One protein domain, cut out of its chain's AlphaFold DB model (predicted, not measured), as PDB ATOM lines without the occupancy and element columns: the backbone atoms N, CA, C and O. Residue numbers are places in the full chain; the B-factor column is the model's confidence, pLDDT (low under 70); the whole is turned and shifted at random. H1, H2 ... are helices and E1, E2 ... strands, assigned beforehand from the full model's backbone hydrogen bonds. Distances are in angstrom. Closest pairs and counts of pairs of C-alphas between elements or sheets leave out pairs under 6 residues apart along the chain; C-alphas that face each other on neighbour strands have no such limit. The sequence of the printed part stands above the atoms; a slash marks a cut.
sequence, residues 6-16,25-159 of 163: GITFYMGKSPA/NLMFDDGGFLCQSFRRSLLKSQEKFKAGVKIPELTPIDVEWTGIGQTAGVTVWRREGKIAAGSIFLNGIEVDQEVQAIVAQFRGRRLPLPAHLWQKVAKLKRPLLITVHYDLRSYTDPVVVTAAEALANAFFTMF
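What this domain is: This is residues 6 to 16 and 25 to 159 of the 163 residues of an uncharacterized protein of Phycisphaerae bacterium (UniProt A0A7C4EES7). A twisted sheet of six strands curls round one long helix, H5, with H1 crossing H5 on the same face and the short H4 beyond the start of H5. H2 covers E4 and part of E3 on the opposite face, and H3 only grazes the sheet: three layers, helices on both faces of a sheet. The 146 printed residues, mixed in class, run E1 H1 E2 E3 E4 E5 H2 H3 E6 H4 H5; the mixed sheet has the order E1 E6 E5 E4 E3 E2. The whole is compact, with a radius of gyration of the C-alphas of 14.3 A and spans of 40 by 39 by 26 A.

How they stand to each other: E1, residues 6 to 10, is an edge strand, parallel to E6, residues 128 to 133, at 19 degrees, with N 7 and O 129 2.9 A apart. H1, residues 33 to 44, is over the other edge strand E2, residues 48 to 53, at a height over the sheet of 9.5 A; the C-alphas of Ser 41 and Phe 49 are closest, 6.8 A. E2, E3 of residues 61 to 68, E4 of residues 72 to 79 and E5 of residues 82 to 90 form a meander, each strand the antiparallel neighbour of the one before. N and O pairs within hydrogen-bond range are N 63 and O 51, 2.8 A; N 64 and O 76, 2.9 A; N 75 and O 87, 2.8 A. E6 is antiparallel to E5, with N 88 and O 130 2.8 A apart. H2, residues 96 to 108, runs along the strands over E4 and, only just, E3, with 3 C-alphas falling on E3; its height over the sheet is 9.5 A, and the C-alphas of Val 74 and Ile 102 are 6.8 A apart. H3, residues 115 to 121, only grazes the sheet with residues 117 to 121. H4, residues 136 to 140, is close to but not clearly touching H5, residues 142 to 159; the closest C-alphas, of Ser 138 and Val 144, are 6.3 A apart. H5 touches H1 with residues 147 to 155 alone, the same way at a steep tilt of 49 degrees; the C-alphas of Cys 35 and Ala 150 are 4.6 A apart. Every O i to N i+4 pair is within range in H1, H2 and H4, against 2 of 3 in H3 and 12 of 14 in H5.

Where its parts are: E1 begins at C-alpha 6, (77.207, 122.994, 80.779). E5 is 24.9 A long, E4 23.7 A and E3 22.1 A. H5, 26.3 A long, ends at C-alpha 159, (82.539, 108.860, 71.726).

The domain as a whole: The C-alphas of Pro 15 and Lys 44 are farthest apart, 41.0 A. Residues 17 to 24 are not printed; C-alphas 16 and 25 are 20.9 A apart across this cut. Of the links printed whole, none is long. Mean pLDDT of the printed part is 89.8; residues 28 to 31 are under 70.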
ATOM      1  N   GLY A   6      76.216 122.281  79.979       84.94
ATOM      2  CA  GLY A   6      77.207 122.994  80.779       84.94
ATOM      3  C   GLY A   6      76.613 123.499  82.091       84.94
ATOM      4  O   GLY A   6      75.547 124.113  82.100       84.94
ATOM      5  N   ILE A   7      77.308 123.286  83.207       90.06
ATOM      6  CA  ILE A   7      77.003 123.946  84.480       90.06
ATOM      7  C   ILE A   7      78.250 124.612  85.053       90.06
ATOM      8  O   ILE A   7      79.343 124.047  85.050       90.06
ATOM      9  N   THR A   8      78.065 125.810  85.593       91.69
ATOM     10  CA  THR A   8      79.158 126.636  86.095       91.69
ATOM     11  C   THR A   8      78.960 126.983  87.568       91.69
ATOM     12  O   THR A   8      77.857 127.320  87.999       91.69
ATOM     13  N   PHE A   9      80.043 126.928  88.345       91.12
ATOM     14  CA  PHE A   9      80.079 127.286  89.761       91.12
ATOM     15  C   PHE A   9      81.170 128.316  90.035       91.12
ATOM     16  O   PHE A   9      82.289 128.191  89.542       91.12
ATOM     17  N   TYR A  10      80.877 129.292  90.892       92.31
ATOM     18  CA  TYR A  10      81.883 130.194  91.443       92.31
ATOM     19  C   TYR A  10      82.288 129.752  92.853       92.31
ATOM     20  O   TYR A  10      81.443 129.676  93.739       92.31
ATOM     21  N   MET A  11      83.578 129.483  93.056       91.19
ATOM     22  CA  MET A  11      84.196 129.077  94.329       91.19
ATOM     23  C   MET A  11      85.290 130.044  94.799       91.19
ATOM     24  O   MET A  11      85.971 129.785  95.793       91.19
ATOM     25  N   GLY A  12      85.486 131.157  94.089       88.56
ATOM     26  CA  GLY A  12      86.403 132.201  94.524       88.56
ATOM     27  C   GLY A  12      85.898 132.950  95.762       88.56
ATOM     28  O   GLY A  12      84.754 132.818  96.194       88.56
ATOM     29  N   LYS A  13      86.773 133.769  96.348       90.00
ATOM     30  CA  LYS A  13      86.475 134.524  97.579       90.00
ATOM     31  C   LYS A  13      85.874 135.910  97.330       90.00
ATOM     32  O   LYS A  13      85.574 136.611  98.291       90.00
ATOM     33  N   SER A  14      85.743 136.344  96.073       90.50
ATOM     34  CA  SER A  14      85.319 137.715  95.786       90.50
ATOM     35  C   SER A  14      83.830 137.898  96.094       90.50
ATOM     36  O   SER A  14      83.002 137.219  95.480       90.50
ATOM     37  N   PRO A  15      83.451 138.842  96.974       87.38
ATOM     38  CA  PRO A  15      82.044 139.130  97.244       87.38
ATOM     39  C   PRO A  15      81.326 139.699  96.013       87.38
ATOM     40  O   PRO A  15      80.116 139.525  95.879       87.38
ATOM     41  N   ALA A  16      82.066 140.311  95.079       89.19
ATOM     42  CA  ALA A  16      81.521 140.861  93.839       89.19
ATOM     43  C   ALA A  16      80.899 139.790  92.926       89.19
ATOM     44  O   ALA A  16      80.038 140.111  92.112       89.19
ATOM     45  N   ASN A  25      79.529 131.684  76.453       79.81
ATOM     46  CA  ASN A  25      80.344 131.276  75.315       79.81
ATOM     47  C   ASN A  25      80.190 132.331  74.211       79.81
ATOM     48  O   ASN A  25      79.073 132.723  73.877       79.81
ATOM     49  N   LEU A  26      81.310 132.786  73.650       78.31
ATOM     50  CA  LEU A  26      81.308 133.772  72.572       78.31
ATOM     51  C   LEU A  26      80.801 133.225  71.235       78.31
ATOM     52  O   LEU A  26      80.636 134.015  70.315       78.31
ATOM     53  N   MET A  27      80.546 131.913  71.129       71.50
ATOM     54  CA  MET A  27      80.107 131.253  69.893       71.50
ATOM     55  C   MET A  27      80.950 131.719  68.703       71.50
ATOM     56  O   MET A  27      80.422 132.222  67.715       71.50
ATOM     57  N   PHE A  28      82.277 131.621  68.833       63.16
ATOM     58  CA  PHE A  28      83.166 132.070  67.770       63.16
ATOM     59  C   PHE A  28      82.817 131.378  66.456       63.16
ATOM     60  O   PHE A  28      82.742 130.151  66.391       63.16
ATOM     61  N   ASP A  29      82.697 132.176  65.399       54.28
ATOM     62  CA  ASP A  29      82.706 131.702  64.018       54.28
ATOM     63  C   ASP A  29      84.155 131.387  63.593       54.28
ATOM     64  O   ASP A  29      84.687 131.913  62.621       54.28
ATOM     65  N   ASP A  30      84.861 130.582  64.397       61.84
ATOM     66  CA  ASP A  30      86.250 130.182  64.143       61.84
ATOM     67  C   ASP A  30      86.340 128.926  63.258       61.84
ATOM     68  O   ASP A  30      87.381 128.268  63.207       61.84
ATOM     69  N   GLY A  31      85.234 128.531  62.614       62.25
ATOM     70  CA  GLY A  31      85.129 127.273  61.869       62.25
ATOM     71  C   GLY A  31      85.392 126.022  62.723       62.25
ATOM     72  O   GLY A  31      85.677 124.949  62.186       62.25
ATOM     73  N   GLY A  32      85.346 126.142  64.055       74.25
ATOM     74  CA  GLY A  32      85.699 125.085  64.992       74.25
ATOM     75  C   GLY A  32      87.204 124.925  65.216       74.25
ATOM     76  O   GLY A  32      87.621 123.850  65.652       74.25
ATOM     77  N   PHE A  33      88.035 125.933  64.934       85.00
ATOM     78  CA  PHE A  33      89.492 125.856  65.084       85.00
ATOM     79  C   PHE A  33      89.926 125.398  66.485       85.00
ATOM     80  O   PHE A  33      90.747 124.481  66.604       85.00
ATOM     81  N   LEU A  34      89.358 125.976  67.553       88.88
ATOM     82  CA  LEU A  34      89.668 125.556  68.926       88.88
ATOM     83  C   LEU A  34      89.286 124.093  69.177       88.88
ATOM     84  O   LEU A  34      90.094 123.322  69.701       88.88
ATOM     85  N   CYS A  35      88.092 123.688  68.744       90.25
ATOM     86  CA  CYS A  35      87.616 122.309  68.858       90.25
ATOM     87  C   CYS A  35      88.535 121.334  68.100       90.25
ATOM     88  O   CYS A  35      88.974 120.327  68.652       90.25
ATOM     89  N   GLN A  36      88.928 121.659  66.865       90.56
ATOM     90  CA  GLN A  36      89.857 120.854  66.064       90.56
ATOM     91  C   GLN A  36      91.254 120.774  66.698       90.56
ATOM     92  O   GLN A  36      91.909 119.730  66.652       90.56
ATOM     93  N   SER A  37      91.737 121.870  67.285       93.19
ATOM     94  CA  SER A  37      93.013 121.907  68.005       93.19
ATOM     95  C   SER A  37      92.999 120.985  69.230       93.19
ATOM     96  O   SER A  37      93.908 120.166  69.415       93.19
ATOM     97  N   PHE A  38      91.924 121.036  70.021       95.12
ATOM     98  CA  PHE A  38      91.739 120.128  71.148       95.12
ATOM     99  C   PHE A  38      91.573 118.681  70.716       95.12
ATOM    100  O   PHE A  38      92.226 117.811  71.285       95.12
ATOM    101  N   ARG A  39      90.792 118.417  69.665       93.31
ATOM    102  CA  ARG A  39      90.624 117.068  69.121       93.31
ATOM    103  C   ARG A  39      91.963 116.474  68.695       93.31
ATOM    104  O   ARG A  39      92.255 115.335  69.035       93.31
ATOM    105  N   ARG A  40      92.824 117.248  68.025       94.50
ATOM    106  CA  ARG A  40      94.190 116.808  67.685       94.50
ATOM    107  C   ARG A  40      95.028 116.503  68.927       94.50
ATOM    108  O   ARG A  40      95.720 115.490  68.950       94.50
ATOM    109  N   SER A  41      94.955 117.348  69.954       96.06
ATOM    110  CA  SER A  41      95.661 117.118  71.223       96.06
ATOM    111  C   SER A  41      95.186 115.843  71.928       96.06
ATOM    112  O   SER A  41      96.018 115.039  72.346       96.06
ATOM    113  N   LEU A  42      93.870 115.621  71.984       94.06
ATOM    114  CA  LEU A  42      93.246 114.431  72.565       94.06
ATOM    115  C   LEU A  42      93.606 113.156  71.795       94.06
ATOM    116  O   LEU A  42      93.969 112.160  72.409       94.06
ATOM    117  N   LEU A  43      93.578 113.189  70.459       93.06
ATOM    118  CA  LEU A  43      93.977 112.048  69.624       93.06
ATOM    119  C   LEU A  43      95.463 111.708  69.772       93.06
ATOM    120  O   LEU A  43      95.837 110.542  69.691       93.06
ATOM    121  N   LYS A  44      96.317 112.714  69.999       93.88
ATOM    122  CA  LYS A  44      97.749 112.502  70.241       93.88
ATOM    123  C   LYS A  44      98.022 111.927  71.633       93.88
ATOM    124  O   LYS A  44      98.951 111.141  71.787       93.88
ATOM    125  N   SER A  45      97.276 112.364  72.645       93.44
ATOM    126  CA  SER A  45      97.447 111.921  74.029       93.44
ATOM    127  C   SER A  45      96.149 112.091  74.814       93.44
ATOM    128  O   SER A  45      95.849 113.174  75.326       93.44
ATOM    129  N   GLN A  46      95.394 110.999  74.937       90.69
ATOM    130  CA  GLN A  46      94.128 110.984  75.673       90.69
ATOM    131  C   GLN A  46      94.335 111.132  77.187       90.69
ATOM    132  O   GLN A  46      93.522 111.759  77.865       90.69
ATOM    133  N   GLU A  47      95.444 110.610  77.721       94.25
ATOM    134  CA  GLU A  47      95.718 110.617  79.163       94.25
ATOM    135  C   GLU A  47      96.056 112.007  79.701       94.25
ATOM    136  O   GLU A  47      95.635 112.374  80.796       94.25
ATOM    137  N   LYS A  48      96.858 112.787  78.973       96.50
ATOM    138  CA  LYS A  48      97.325 114.100  79.435       96.50
ATOM    139  C   LYS A  48      97.851 114.949  78.295       96.50
ATOM    140  O   LYS A  48      98.612 114.472  77.455       96.50
ATOM    141  N   PHE A  49      97.549 116.239  78.325       97.44
ATOM    142  CA  PHE A  49      98.231 117.216  77.484       97.44
ATOM    143  C   PHE A  49      98.238 118.588  78.149       97.44
ATOM    144  O   PHE A  49      97.482 118.855  79.085       97.44
ATOM    145  N   LYS A  50      99.108 119.464  77.648       97.31
ATOM    146  CA  LYS A  50      99.090 120.890  77.960       97.31
ATOM    147  C   LYS A  50      99.014 121.676  76.664       97.31
ATOM    148  O   LYS A  50      99.687 121.314  75.701       97.31
ATOM    149  N   ALA A  51      98.210 122.729  76.643       95.88
ATOM    150  CA  ALA A  51      98.078 123.603  75.486       95.88
ATOM    151  C   ALA A  51      97.815 125.044  75.926       95.88
ATOM    152  O   ALA A  51      97.177 125.276  76.949       95.88
ATOM    153  N   GLY A  52      98.290 126.003  75.135       95.56
ATOM    154  CA  GLY A  52      97.919 127.407  75.279       95.56
ATOM    155  C   GLY A  52      96.709 127.719  74.405       95.56
ATOM    156  O   GLY A  52      96.690 127.380  73.222       95.56
ATOM    157  N   VAL A  53      95.715 128.384  74.976       94.25
ATOM    158  CA  VAL A  53      94.526 128.875  74.285       94.25
ATOM    159  C   VAL A  53      94.674 130.373  74.082       94.25
ATOM    160  O   VAL A  53      94.832 131.144  75.033       94.25
ATOM    161  N   LYS A  54      94.623 130.781  72.817       92.62
ATOM    162  CA  LYS A  54      94.679 132.180  72.404       92.62
ATOM    163  C   LYS A  54      93.420 132.486  71.620       92.62
ATOM    164  O   LYS A  54      93.187 131.889  70.574       92.62
ATOM    165  N   ILE A  55      92.637 133.407  72.152       89.19
ATOM    166  CA  ILE A  55      91.461 133.959  71.499       89.19
ATOM    167  C   ILE A  55      91.765 135.438  71.248       89.19
ATOM    168  O   ILE A  55      92.271 136.083  72.172       89.19
ATOM    169  N   PRO A  56      91.532 135.970  70.032       88.00
ATOM    170  CA  PRO A  56      91.773 137.380  69.739       88.00
ATOM    171  C   PRO A  56      91.131 138.289  70.789       88.00
ATOM    172  O   PRO A  56      90.040 137.998  71.270       88.00
ATOM    173  N   GLU A  57      91.837 139.358  71.165       87.69
ATOM    174  CA  GLU A  57      91.372 140.393  72.110       87.69
ATOM    175  C   GLU A  57      91.153 139.930  73.562       87.69
ATOM    176  O   GLU A  57      90.935 140.754  74.450       87.69
ATOM    177  N   LEU A  58      91.292 138.633  73.846       90.44
ATOM    178  CA  LEU A  58      91.187 138.080  75.191       90.44
ATOM    179  C   LEU A  58      92.551 137.702  75.757       90.44
ATOM    180  O   LEU A  58      93.519 137.413  75.052       90.44
ATOM    181  N   THR A  59      92.625 137.679  77.086       90.62
ATOM    182  CA  THR A  59      93.843 137.247  77.773       90.62
ATOM    183  C   THR A  59      94.049 135.745  77.557       90.62
ATOM    184  O   THR A  59      93.136 134.974  77.869       90.62
ATOM    185  N   PRO A  60      95.234 135.310  77.085       93.50
ATOM    186  CA  PRO A  60      95.526 133.896  76.900       93.50
ATOM    187  C   PRO A  60      95.338 133.082  78.179       93.50
ATOM    188  O   PRO A  60      95.532 133.579  79.296       93.50
ATOM    189  N   ILE A  61      94.999 131.810  78.006       95.56
ATOM    190  CA  ILE A  61      94.872 130.861  79.107       95.56
ATOM    191  C   ILE A  61      95.547 129.546  78.745       95.56
ATOM    192  O   ILE A  61      95.438 129.079  77.617       95.56
ATOM    193  N   ASP A  62      96.225 128.931  79.700       97.12
ATOM    194  CA  ASP A  62      96.782 127.596  79.532       97.12
ATOM    195  C   ASP A  62      95.790 126.556  80.045       97.12
ATOM    196  O   ASP A  62      95.124 126.758  81.063       97.12
ATOM    197  N   VAL A  63      95.715 125.423  79.358       97.38
ATOM    198  CA  VAL A  63      94.949 124.257  79.784       97.38
ATOM    199  C   VAL A  63      95.882 123.092  80.063       97.38
ATOM    200  O   VAL A  63      96.788 122.789  79.287       97.38
ATOM    201  N   GLU A  64      95.634 122.416  81.177       97.81
ATOM    202  CA  GLU A  64      96.225 121.124  81.508       97.81
ATOM    203  C   GLU A  64      95.100 120.093  81.559       97.81
ATOM    204  O   GLU A  64      94.267 120.142  82.460       97.81
ATOM    205  N   TRP A  65      95.071 119.175  80.594       97.75
ATOM    206  CA  TRP A  65      94.118 118.068  80.538       97.75
ATOM    207  C   TRP A  65      94.655 116.844  81.271       97.75
ATOM    208  O   TRP A  65      95.852 116.544  81.238       97.75
ATOM    209  N   THR A  66      93.756 116.112  81.917       97.69
ATOM    210  CA  THR A  66      94.007 114.781  82.462       97.69
ATOM    211  C   THR A  66      92.784 113.909  82.192       97.69
ATOM    212  O   THR A  66      91.707 114.184  82.717       97.69
ATOM    213  N   GLY A  67      92.952 112.869  81.379       95.75
ATOM    214  CA  GLY A  67      91.950 111.830  81.176       95.75
ATOM    215  C   GLY A  67      91.784 111.000  82.446       95.75
ATOM    216  O   GLY A  67      92.756 110.737  83.157       95.75
ATOM    217  N   ILE A  68      90.546 110.622  82.752       94.38
ATOM    218  CA  ILE A  68      90.195 109.814  83.918       94.38
ATOM    219  C   ILE A  68      89.404 108.609  83.430       94.38
ATOM    220  O   ILE A  68      88.250 108.739  83.032       94.38
ATOM    221  N   GLY A  69      90.049 107.443  83.457       88.88
ATOM    222  CA  GLY A  69      89.474 106.229  82.890       88.88
ATOM    223  C   GLY A  69      89.202 106.387  81.394       88.88
ATOM    224  O   GLY A  69      90.052 106.910  80.670       88.88
ATOM    225  N   GLN A  70      88.042 105.917  80.936       84.12
ATOM    226  CA  GLN A  70      87.686 105.953  79.511       84.12
ATOM    227  C   GLN A  70      86.695 107.064  79.171       84.12
ATOM    228  O   GLN A  70      86.747 107.595  78.066       84.12
ATOM    229  N   THR A  71      85.802 107.423  80.095       88.31
ATOM    230  CA  THR A  71      84.645 108.284  79.800       88.31
ATOM    231  C   THR A  71      84.668 109.636  80.498       88.31
ATOM    232  O   THR A  71      83.790 110.463  80.243       88.31
ATOM    233  N   ALA A  72      85.682 109.899  81.323       93.88
ATOM    234  CA  ALA A  72      85.808 111.148  82.048       93.88
ATOM    235  C   ALA A  72      87.129 111.870  81.783       93.88
ATOM    236  O   ALA A  72      88.139 111.309  81.354       93.88
ATOM    237  N   GLY A  73      87.128 113.157  82.097       95.25
ATOM    238  CA  GLY A  73      88.339 113.953  82.100       95.25
ATOM    239  C   GLY A  73      88.216 115.161  82.999       95.25
ATOM    240  O   GLY A  73      87.127 115.572  83.405       95.25
ATOM    241  N   VAL A  74      89.366 115.730  83.328       97.00
ATOM    242  CA  VAL A  74      89.461 116.971  84.085       97.00
ATOM    243  C   VAL A  74      90.432 117.916  83.410       97.00
ATOM    244  O   VAL A  74      91.430 117.500  82.819       97.00
ATOM    245  N   THR A  75      90.175 119.208  83.556       97.50
ATOM    246  CA  THR A  75      91.134 120.244  83.197       97.50
ATOM    247  C   THR A  75      91.408 121.188  84.334       97.50
ATOM    248  O   THR A  75      90.554 121.459  85.180       97.50
ATOM    249  N   VAL A  76      92.609 121.756  84.296       97.25
ATOM    250  CA  VAL A  76      92.934 122.969  85.030       97.25
ATOM    251  C   VAL A  76      93.281 124.071  84.052       97.25
ATOM    252  O   VAL A  76      94.131 123.903  83.181       97.25
ATOM    253  N   TRP A  77      92.616 125.201  84.239       97.19
ATOM    254  CA  TRP A  77      92.806 126.415  83.470       97.19
ATOM    255  C   TRP A  77      93.702 127.357  84.259       97.19
ATOM    256  O   TRP A  77      93.398 127.690  85.410       97.19
ATOM    257  N   ARG A  78      94.811 127.788  83.659       96.69
ATOM    258  CA  ARG A  78      95.775 128.689  84.291       96.69
ATOM    259  C   ARG A  78      95.889 129.992  83.527       96.69
ATOM    260  O   ARG A  78      96.093 129.995  82.321       96.69
ATOM    261  N   ARG A  79      95.820 131.101  84.253       93.56
ATOM    262  CA  ARG A  79      96.075 132.440  83.729       93.56
ATOM    263  C   ARG A  79      97.274 133.015  84.458       93.56
ATOM    264  O   ARG A  79      97.289 133.017  85.686       93.56
ATOM    265  N   GLU A  80      98.278 133.464  83.707       91.50
ATOM    266  CA  GLU A  80      99.495 134.066  84.279       91.50
ATOM    267  C   GLU A  80     100.135 133.144  85.352       91.50
ATOM    268  O   GLU A  80     100.519 133.571  86.439       91.50
ATOM    269  N   GLY A  81     100.156 131.829  85.087       90.81
ATOM    270  CA  GLY A  81     100.673 130.791  85.994       90.81
ATOM    271  C   GLY A  81      99.762 130.408  87.175       90.81
ATOM    272  O   GLY A  81      99.978 129.369  87.810       90.81
ATOM    273  N   LYS A  82      98.705 131.178  87.456       93.06
ATOM    274  CA  LYS A  82      97.766 130.942  88.564       93.06
ATOM    275  C   LYS A  82      96.566 130.123  88.108       93.06
ATOM    276  O   LYS A  82      96.115 130.261  86.977       93.06
ATOM    277  N   ILE A  83      96.039 129.274  88.990       94.44
ATOM    278  CA  ILE A  83      94.833 128.496  88.687       94.44
ATOM    279  C   ILE A  83      93.626 129.430  88.684       94.44
ATOM    280  O   ILE A  83      93.344 130.072  89.693       94.44
ATOM    281  N   ALA A  84      92.930 129.460  87.553       94.38
ATOM    282  CA  ALA A  84      91.790 130.326  87.310       94.38
ATOM    283  C   ALA A  84      90.461 129.565  87.419       94.38
ATOM    284  O   ALA A  84      89.494 130.038  88.025       94.38
ATOM    285  N   ALA A  85      90.419 128.355  86.862       96.19
ATOM    286  CA  ALA A  85      89.261 127.472  86.890       96.19
ATOM    287  C   ALA A  85      89.695 126.001  86.781       96.19
ATOM    288  O   ALA A  85      90.838 125.700  86.428       96.19
ATOM    289  N   GLY A  86      88.772 125.084  87.041       96.44
ATOM    290  CA  GLY A  86      88.895 123.682  86.655       96.44
ATOM    291  C   GLY A  86      87.604 123.198  86.013       96.44
ATOM    292  O   GLY A  86      86.530 123.626  86.434       96.44
ATOM    293  N   SER A  87      87.702 122.320  85.017       96.69
ATOM    294  CA  SER A  87      86.520 121.694  84.417       96.69
ATOM    295  C   SER A  87      86.533 120.181  84.585       96.69
ATOM    296  O   SER A  87      87.590 119.563  84.695       96.69
ATOM    297  N   ILE A  88      85.342 119.596  84.639       95.88
ATOM    298  CA  ILE A  88      85.086 118.160  84.729       95.88
ATOM    299  C   ILE A  88      84.196 117.792  83.544       95.88
ATOM    300  O   ILE A  88      83.214 118.482  83.269       95.88
ATOM    301  N   PHE A  89      84.545 116.709  82.866       95.19
ATOM    302  CA  PHE A  89      83.886 116.213  81.666       95.19
ATOM    303  C   PHE A  89      83.395 114.802  81.973       95.19
ATOM    304  O   PHE A  89      84.207 113.960  82.353       95.19
ATOM    305  N   LEU A  90      82.087 114.566  81.851       93.50
ATOM    306  CA  LEU A  90      81.440 113.281  82.139       93.50
ATOM    307  C   LEU A  90      80.596 112.867  80.930       93.50
ATOM    308  O   LEU A  90      79.682 113.599  80.546       93.50
ATOM    309  N   ASN A  91      80.892 111.723  80.323       89.00
ATOM    310  CA  ASN A  91      80.184 111.213  79.151       89.00
ATOM    311  C   ASN A  91      79.036 110.238  79.502       89.00
ATOM    312  O   ASN A  91      78.121 110.079  78.701       89.00
ATOM    313  N   GLY A  92      79.007 109.665  80.713       76.50
ATOM    314  CA  GLY A  92      77.800 109.084  81.317       76.50
ATOM    315  C   GLY A  92      77.812 107.615  81.724       76.50
ATOM    316  O   GLY A  92      76.739 107.079  81.996       76.50
ATOM    317  N   ILE A  93      78.979 106.980  81.834       72.25
ATOM    318  CA  ILE A  93      79.120 105.646  82.454       72.25
ATOM    319  C   ILE A  93      80.249 105.675  83.491       72.25
ATOM    320  O   ILE A  93      81.003 104.719  83.649       72.25
ATOM    321  N   GLU A  94      80.399 106.802  84.193       80.69
ATOM    322  CA  GLU A  94      81.488 106.928  85.151       80.69
ATOM    323  C   GLU A  94      81.252 106.030  86.360       80.69
ATOM    324  O   GLU A  94      80.285 106.195  87.109       80.69
ATOM    325  N   VAL A  95      82.161 105.081  86.564       79.31
ATOM    326  CA  VAL A  95      82.175 104.234  87.757       79.31
ATOM    327  C   VAL A  95      82.679 105.028  88.965       79.31
ATOM    328  O   VAL A  95      83.424 106.000  88.822       79.31
ATOM    329  N   ASP A  96      82.341 104.592  90.182       84.31
ATOM    330  CA  ASP A  96      82.741 105.272  91.426       84.31
ATOM    331  C   ASP A  96      84.251 105.561  91.497       84.31
ATOM    332  O   ASP A  96      84.673 106.600  92.010       84.31
ATOM    333  N   GLN A  97      85.076 104.672  90.938       85.62
ATOM    334  CA  GLN A  97      86.525 104.849  90.863       85.62
ATOM    335  C   GLN A  97      86.934 106.085  90.042       85.62
ATOM    336  O   GLN A  97      87.853 106.801  90.444       85.62
ATOM    337  N   GLU A  98      86.249 106.375  88.932       89.00
ATOM    338  CA  GLU A  98      86.504 107.566  88.114       89.00
ATOM    339  C   GLU A  98      86.108 108.838  88.874       89.00
ATOM    340  O   GLU A  98      86.862 109.813  88.895       89.00
ATOM    341  N   VAL A  99      84.990 108.806  89.608       88.00
ATOM    342  CA  VAL A  99      84.569 109.921  90.474       88.00
ATOM    343  C   VAL A  99      85.603 110.193  91.569       88.00
ATOM    344  O   VAL A  99      85.996 111.344  91.781       88.00
ATOM    345  N   GLN A 100      86.106 109.152  92.241       89.31
ATOM    346  CA  GLN A 100      87.164 109.305  93.247       89.31
ATOM    347  C   GLN A 100      88.461 109.846  92.637       89.31
ATOM    348  O   GLN A 100      89.114 110.700  93.243       89.31
ATOM    349  N   ALA A 101      88.818 109.412  91.427       92.06
ATOM    350  CA  ALA A 101      89.981 109.925  90.713       92.06
ATOM    351  C   ALA A 101      89.826 111.416  90.366       92.06
ATOM    352  O   ALA A 101      90.763 112.184  90.590       92.06
ATOM    353  N   ILE A 102      88.643 111.867  89.928       92.75
ATOM    354  CA  ILE A 102      88.353 113.297  89.719       92.75
ATOM    355  C   ILE A 102      88.559 114.081  91.022       92.75
ATOM    356  O   ILE A 102      89.270 115.090  91.045       92.75
ATOM    357  N   VAL A 103      87.988 113.605  92.133       91.19
ATOM    358  CA  VAL A 103      88.138 114.259  93.443       91.19
ATOM    359  C   VAL A 103      89.606 114.315  93.871       91.19
ATOM    360  O   VAL A 103      90.068 115.359  94.340       91.19
ATOM    361  N   ALA A 104      90.362 113.233  93.680       91.44
ATOM    362  CA  ALA A 104      91.787 113.178  93.991       91.44
ATOM    363  C   ALA A 104      92.599 114.173  93.146       91.44
ATOM    364  O   ALA A 104      93.459 114.871  93.683       91.44
ATOM    365  N   GLN A 105      92.286 114.305  91.854       93.69
ATOM    366  CA  GLN A 105      92.933 115.255  90.947       93.69
ATOM    367  C   GLN A 105      92.710 116.713  91.354       93.69
ATOM    368  O   GLN A 105      93.638 117.525  91.296       93.69
ATOM    369  N   PHE A 106      91.499 117.055  91.785       92.31
ATOM    370  CA  PHE A 106      91.179 118.390  92.289       92.31
ATOM    371  C   PHE A 106      91.836 118.644  93.656       92.31
ATOM    372  O   PHE A 106      92.498 119.668  93.853       92.31
ATOM    373  N   ARG A 107      91.768 117.674  94.579       90.88
ATOM    374  CA  ARG A 107      92.411 117.757  95.901       90.88
ATOM    375  C   ARG A 107      93.928 117.922  95.797       90.88
ATOM    376  O   ARG A 107      94.479 118.800  96.457       90.88
ATOM    377  N   GLY A 108      94.594 117.139  94.945       90.38
ATOM    378  CA  GLY A 108      96.043 117.216  94.720       90.38
ATOM    379  C   GLY A 108      96.503 118.581  94.199       90.38
ATOM    380  O   GLY A 108      97.618 119.012  94.478       90.38
ATOM    381  N   ARG A 109      95.615 119.313  93.517       90.31
ATOM    382  CA  ARG A 109      95.859 120.676  93.027       90.31
ATOM    383  C   ARG A 109      95.380 121.774  93.982       90.31
ATOM    384  O   ARG A 109      95.448 122.948  93.631       90.31
ATOM    385  N   ARG A 110      94.936 121.410  95.194       89.69
ATOM    386  CA  ARG A 110      94.356 122.317  96.205       89.69
ATOM    387  C   ARG A 110      93.124 123.071  95.691       89.69
ATOM    388  O   ARG A 110      92.903 124.227  96.043       89.69
ATOM    389  N   LEU A 111      92.321 122.398  94.873       88.50
ATOM    390  CA  LEU A 111      91.087 122.909  94.289       88.50
ATOM    391  C   LEU A 111      89.900 122.207  94.951       88.50
ATOM    392  O   LEU A 111      89.473 121.157  94.477       88.50
ATOM    393  N   PRO A 112      89.387 122.704  96.087       79.81
ATOM    394  CA  PRO A 112      88.294 122.031  96.767       79.81
ATOM    395  C   PRO A 112      87.043 122.020  95.879       79.81
ATOM    396  O   PRO A 112      86.647 123.046  95.323       79.81
ATOM    397  N   LEU A 113      86.420 120.847  95.772       85.31
ATOM    398  CA  LEU A 113      85.080 120.682  95.222       85.31
ATOM    399  C   LEU A 113      84.094 120.574  96.393       85.31
ATOM    400  O   LEU A 113      84.357 119.808  97.326       85.31
ATOM    401  N   PRO A 114      82.969 121.309  96.389       77.75
ATOM    402  CA  PRO A 114      81.966 121.170  97.437       77.75
ATOM    403  C   PRO A 114      81.405 119.750  97.477       77.75
ATOM    404  O   PRO A 114      81.049 119.202  96.439       77.75
ATOM    405  N   ALA A 115      81.233 119.173  98.668       78.38
ATOM    406  CA  ALA A 115      80.659 117.828  98.803       78.38
ATOM    407  C   ALA A 115      79.263 117.715  98.155       78.38
ATOM    408  O   ALA A 115      78.931 116.708  97.535       78.38
ATOM    409  N   HIS A 116      78.466 118.786  98.225       81.00
ATOM    410  CA  HIS A 116      77.133 118.848  97.624       81.00
ATOM    411  C   HIS A 116      77.143 119.007  96.091       81.00
ATOM    412  O   HIS A 116      76.090 118.883  95.465       81.00
ATOM    413  N   LEU A 117      78.298 119.291  95.471       84.75
ATOM    414  CA  LEU A 117      78.421 119.394  94.014       84.75
ATOM    415  C   LEU A 117      77.991 118.077  93.364       84.75
ATOM    416  O   LEU A 117      77.155 118.079  92.465       84.75
ATOM    417  N   TRP A 118      78.484 116.953  93.885       83.19
ATOM    418  CA  TRP A 118      78.198 115.628  93.339       83.19
ATOM    419  C   TRP A 118      76.723 115.238  93.434       83.19
ATOM    420  O   TRP A 118      76.195 114.629  92.509       83.19
ATOM    421  N   GLN A 119      76.018 115.674  94.482       83.81
ATOM    422  CA  GLN A 119      74.570 115.464  94.600       83.81
ATOM    423  C   GLN A 119      73.783 116.187  93.498       83.81
ATOM    424  O   GLN A 119      72.752 115.689  93.047       83.81
ATOM    425  N   LYS A 120      74.256 117.364  93.061       84.44
ATOM    426  CA  LYS A 120      73.670 118.088  91.925       84.44
ATOM    427  C   LYS A 120      74.033 117.406  90.609       84.44
ATOM    428  O   LYS A 120      73.146 117.137  89.810       84.44
ATOM    429  N   VAL A 121      75.312 117.081  90.427       85.38
ATOM    430  CA  VAL A 121      75.851 116.440  89.216       85.38
ATOM    431  C   VAL A 121      75.164 115.108  88.920       85.38
ATOM    432  O   VAL A 121      74.806 114.853  87.774       85.38
ATOM    433  N   ALA A 122      74.889 114.298  89.948       84.31
ATOM    434  CA  ALA A 122      74.221 113.006  89.802       84.31
ATOM    435  C   ALA A 122      72.852 113.096  89.097       84.31
ATOM    436  O   ALA A 122      72.456 112.154  88.408       84.31
ATOM    437  N   LYS A 123      72.152 114.232  89.239       86.00
ATOM    438  CA  LYS A 123      70.801 114.467  88.707       86.00
ATOM    439  C   LYS A 123      70.777 115.048  87.287       86.00
ATOM    440  O   LYS A 123      69.699 115.168  86.715       86.00
ATOM    441  N   LEU A 124      71.919 115.454  86.731       88.00
ATOM    442  CA  LEU A 124      71.975 116.120  85.425       88.00
ATOM    443  C   LEU A 124      72.048 115.112  84.276       88.00
ATOM    444  O   LEU A 124      72.532 113.998  84.447       88.00
ATOM    445  N   LYS A 125      71.581 115.484  83.083       87.44
ATOM    446  CA  LYS A 125      71.711 114.634  81.890       87.44
ATOM    447  C   LYS A 125      73.151 114.676  81.364       87.44
ATOM    448  O   LYS A 125      73.808 115.711  81.433       87.44
ATOM    449  N   ARG A 126      73.629 113.538  80.859       88.31
ATOM    450  CA  ARG A 126      74.961 113.367  80.261       88.31
ATOM    451  C   ARG A 126      74.837 113.398  78.724       88.31
ATOM    452  O   ARG A 126      73.750 113.068  78.237       88.31
ATOM    453  N   PRO A 127      75.876 113.797  77.968       91.62
ATOM    454  CA  PRO A 127      77.188 114.267  78.428       91.62
ATOM    455  C   PRO A 127      77.100 115.599  79.188       91.62
ATOM    456  O   PRO A 127      76.181 116.393  78.968       91.62
ATOM    457  N   LEU A 128      78.022 115.811  80.128       92.56
ATOM    458  CA  LEU A 128      78.014 116.926  81.072       92.56
ATOM    459  C   LEU A 128      79.398 117.576  81.184       92.56
ATOM    460  O   LEU A 128      80.388 116.915  81.497       92.56
ATOM    461  N   LEU A 129      79.433 118.897  81.010       94.62
ATOM    462  CA  LEU A 129      80.561 119.762  81.339       94.62
ATOM    463  C   LEU A 129      80.255 120.519  82.636       94.62
ATOM    464  O   LEU A 129      79.241 121.205  82.749       94.62
ATOM    465  N   ILE A 130      81.159 120.442  83.605       94.44
ATOM    466  CA  ILE A 130      81.108 121.246  84.827       94.44
ATOM    467  C   ILE A 130      82.331 122.147  84.838       94.44
ATOM    468  O   ILE A 130      83.440 121.642  84.704       94.44
ATOM    469  N   THR A 131      82.163 123.447  85.068       95.00
ATOM    470  CA  THR A 131      83.287 124.374  85.257       95.00
ATOM    471  C   THR A 131      83.200 125.050  86.619       95.00
ATOM    472  O   THR A 131      82.172 125.604  87.004       95.00
ATOM    473  N   VAL A 132      84.291 125.000  87.376       94.62
ATOM    474  CA  VAL A 132      84.430 125.622  88.694       94.62
ATOM    475  C   VAL A 132      85.452 126.746  88.601       94.62
ATOM    476  O   VAL A 132      86.623 126.507  88.314       94.62
ATOM    477  N   HIS A 133      85.015 127.973  88.864       95.06
ATOM    478  CA  HIS A 133      85.844 129.173  88.809       95.06
ATOM    479  C   HIS A 133      86.373 129.533  90.192       95.06
ATOM    480  O   HIS A 133      85.604 129.661  91.146       95.06
ATOM    481  N   TYR A 134      87.685 129.731  90.298       93.44
ATOM    482  CA  TYR A 134      88.364 130.045  91.560       93.44
ATOM    483  C   TYR A 134      88.732 131.525  91.695       93.44
ATOM    484  O   TYR A 134      89.061 131.983  92.791       93.44
ATOM    485  N   ASP A 135      88.616 132.294  90.616       92.38
ATOM    486  CA  ASP A 135      88.770 133.742  90.620       92.38
ATOM    487  C   ASP A 135      87.633 134.416  89.836       92.38
ATOM    488  O   ASP A 135      86.909 133.775  89.073       92.38
ATOM    489  N   LEU A 136      87.408 135.708  90.095       93.00
ATOM    490  CA  LEU A 136      86.301 136.445  89.475       93.00
ATOM    491  C   LEU A 136      86.521 136.660  87.976       93.00
ATOM    492  O   LEU A 136      85.565 136.609  87.215       93.00
ATOM    493  N   ARG A 137      87.771 136.872  87.555       92.50
ATOM    494  CA  ARG A 137      88.112 137.145  86.160       92.50
ATOM    495  C   ARG A 137      87.778 135.930  85.309       92.50
ATOM    496  O   ARG A 137      87.138 136.090  84.290       92.50
ATOM    497  N   SER A 138      88.123 134.726  85.745       91.94
ATOM    498  CA  SER A 138      87.804 133.486  85.041       91.94
ATOM    499  C   SER A 138      86.300 133.231  84.946       91.94
ATOM    500  O   SER A 138      85.866 132.596  83.994       91.94
ATOM    501  N   TYR A 139      85.522 133.708  85.923       93.62
ATOM    502  CA  TYR A 139      84.063 133.584  85.961       93.62
ATOM    503  C   TYR A 139      83.364 134.550  85.001       93.62
ATOM    504  O   TYR A 139      82.341 134.202  84.416       93.62
ATOM    505  N   THR A 140      83.907 135.758  84.838       91.88
ATOM    506  CA  THR A 140      83.315 136.821  84.010       91.88
ATOM    507  C   THR A 140      83.951 136.961  82.630       91.88
ATOM    508  O   THR A 140      83.393 137.635  81.771       91.88
ATOM    509  N   ASP A 141      85.118 136.360  82.409       87.81
ATOM    510  CA  ASP A 141      85.825 136.351  81.131       87.81
ATOM    511  C   ASP A 141      85.408 135.123  80.299       87.81
ATOM    512  O   ASP A 141      85.494 133.986  80.781       87.81
ATOM    513  N   PRO A 142      84.989 135.322  79.041       91.31
ATOM    514  CA  PRO A 142      84.496 134.242  78.198       91.31
ATOM    515  C   PRO A 142      85.558 133.231  77.754       91.31
ATOM    516  O   PRO A 142      85.181 132.169  77.252       91.31
ATOM    517  N   VAL A 143      86.861 133.502  77.915       92.88
ATOM    518  CA  VAL A 143      87.924 132.621  77.397       92.88
ATOM    519  C   VAL A 143      87.814 131.205  77.969       92.88
ATOM    520  O   VAL A 143      87.972 130.237  77.233       92.88
ATOM    521  N   VAL A 144      87.505 131.071  79.269       93.88
ATOM    522  CA  VAL A 144      87.396 129.761  79.936       93.88
ATOM    523  C   VAL A 144      86.170 129.018  79.436       93.88
ATOM    524  O   VAL A 144      86.285 127.861  79.061       93.88
ATOM    525  N   VAL A 145      85.009 129.676  79.435       92.31
ATOM    526  CA  VAL A 145      83.737 129.054  79.047       92.31
ATOM    527  C   VAL A 145      83.801 128.597  77.592       92.31
ATOM    528  O   VAL A 145      83.530 127.437  77.297       92.31
ATOM    529  N   THR A 146      84.287 129.465  76.706       91.81
ATOM    530  CA  THR A 146      84.483 129.153  75.286       91.81
ATOM    531  C   THR A 146      85.439 127.973  75.095       91.81
ATOM    532  O   THR A 146      85.124 127.017  74.386       91.81
ATOM    533  N   ALA A 147      86.613 128.006  75.735       93.88
ATOM    534  CA  ALA A 147      87.608 126.949  75.585       93.88
ATOM    535  C   ALA A 147      87.145 125.619  76.196       93.88
ATOM    536  O   ALA A 147      87.407 124.559  75.626       93.88
ATOM    537  N   ALA A 148      86.450 125.662  77.334       94.75
ATOM    538  CA  ALA A 148      85.910 124.485  77.996       94.75
ATOM    539  C   ALA A 148      84.820 123.820  77.155       94.75
ATOM    540  O   ALA A 148      84.848 122.603  77.001       94.75
ATOM    541  N   GLU A 149      83.915 124.594  76.556       92.94
ATOM    542  CA  GLU A 149      82.900 124.059  75.645       92.94
ATOM    543  C   GLU A 149      83.510 123.517  74.347       92.94
ATOM    544  O   GLU A 149      83.113 122.450  73.879       92.94
ATOM    545  N   ALA A 150      84.522 124.185  73.782       92.94
ATOM    546  CA  ALA A 150      85.242 123.677  72.615       92.94
ATOM    547  C   ALA A 150      85.950 122.345  72.914       92.94
ATOM    548  O   ALA A 150      85.885 121.412  72.114       92.94
ATOM    549  N   LEU A 151      86.594 122.234  74.078       94.81
ATOM    550  CA  LEU A 151      87.226 120.996  74.525       94.81
ATOM    551  C   LEU A 151      86.196 119.911  74.851       94.81
ATOM    552  O   LEU A 151      86.425 118.752  74.526       94.81
ATOM    553  N   ALA A 152      85.058 120.271  75.444       93.69
ATOM    554  CA  ALA A 152      83.980 119.333  75.728       93.69
ATOM    555  C   ALA A 152      83.414 118.742  74.438       93.69
ATOM    556  O   ALA A 152      83.322 117.526  74.319       93.69
ATOM    557  N   ASN A 153      83.131 119.582  73.443       91.38
ATOM    558  CA  ASN A 153      82.739 119.127  72.114       91.38
ATOM    559  C   ASN A 153      83.813 118.219  71.499       91.38
ATOM    560  O   ASN A 153      83.501 117.129  71.026       91.38
ATOM    561  N   ALA A 154      85.084 118.621  71.550       92.44
ATOM    562  CA  ALA A 154      86.182 117.807  71.036       92.44
ATOM    563  C   ALA A 154      86.293 116.448  71.740       92.44
ATOM    564  O   ALA A 154      86.603 115.461  71.084       92.44
ATOM    565  N   PHE A 155      86.040 116.393  73.048       92.88
ATOM    566  CA  PHE A 155      86.101 115.178  73.848       92.88
ATOM    567  C   PHE A 155      84.893 114.268  73.600       92.88
ATOM    568  O   PHE A 155      85.074 113.120  73.208       92.88
ATOM    569  N   PHE A 156      83.671 114.780  73.757       90.81
ATOM    570  CA  PHE A 156      82.436 114.000  73.620       90.81
ATOM    571  C   PHE A 156      82.218 113.494  72.187       90.81
ATOM    572  O   PHE A 156      81.842 112.340  71.994       90.81
ATOM    573  N   THR A 157      82.583 114.275  71.163       88.81
ATOM    574  CA  THR A 157      82.514 113.801  69.764       88.81
ATOM    575  C   THR A 157      83.378 112.564  69.501       88.81
ATOM    576  O   THR A 157      83.050 111.789  68.605       88.81
ATOM    577  N   MET A 158      84.451 112.322  70.272       86.69
ATOM    578  CA  MET A 158      85.250 111.092  70.130       86.69
ATOM    579  C   MET A 158      84.469 109.828  70.509       86.69
ATOM    580  O   MET A 158      84.842 108.744  70.071       86.69
ATOM    581  N   PHE A 159      83.391 109.963  71.282       83.38
ATOM    582  CA  PHE A 159      82.539 108.860  71.726       83.38
ATOM    583  C   PHE A 159      81.228 108.759  70.935       83.38
ATOM    584  O   PHE A 159      80.361 107.969  71.298       83.38
TER     585      PHE A 159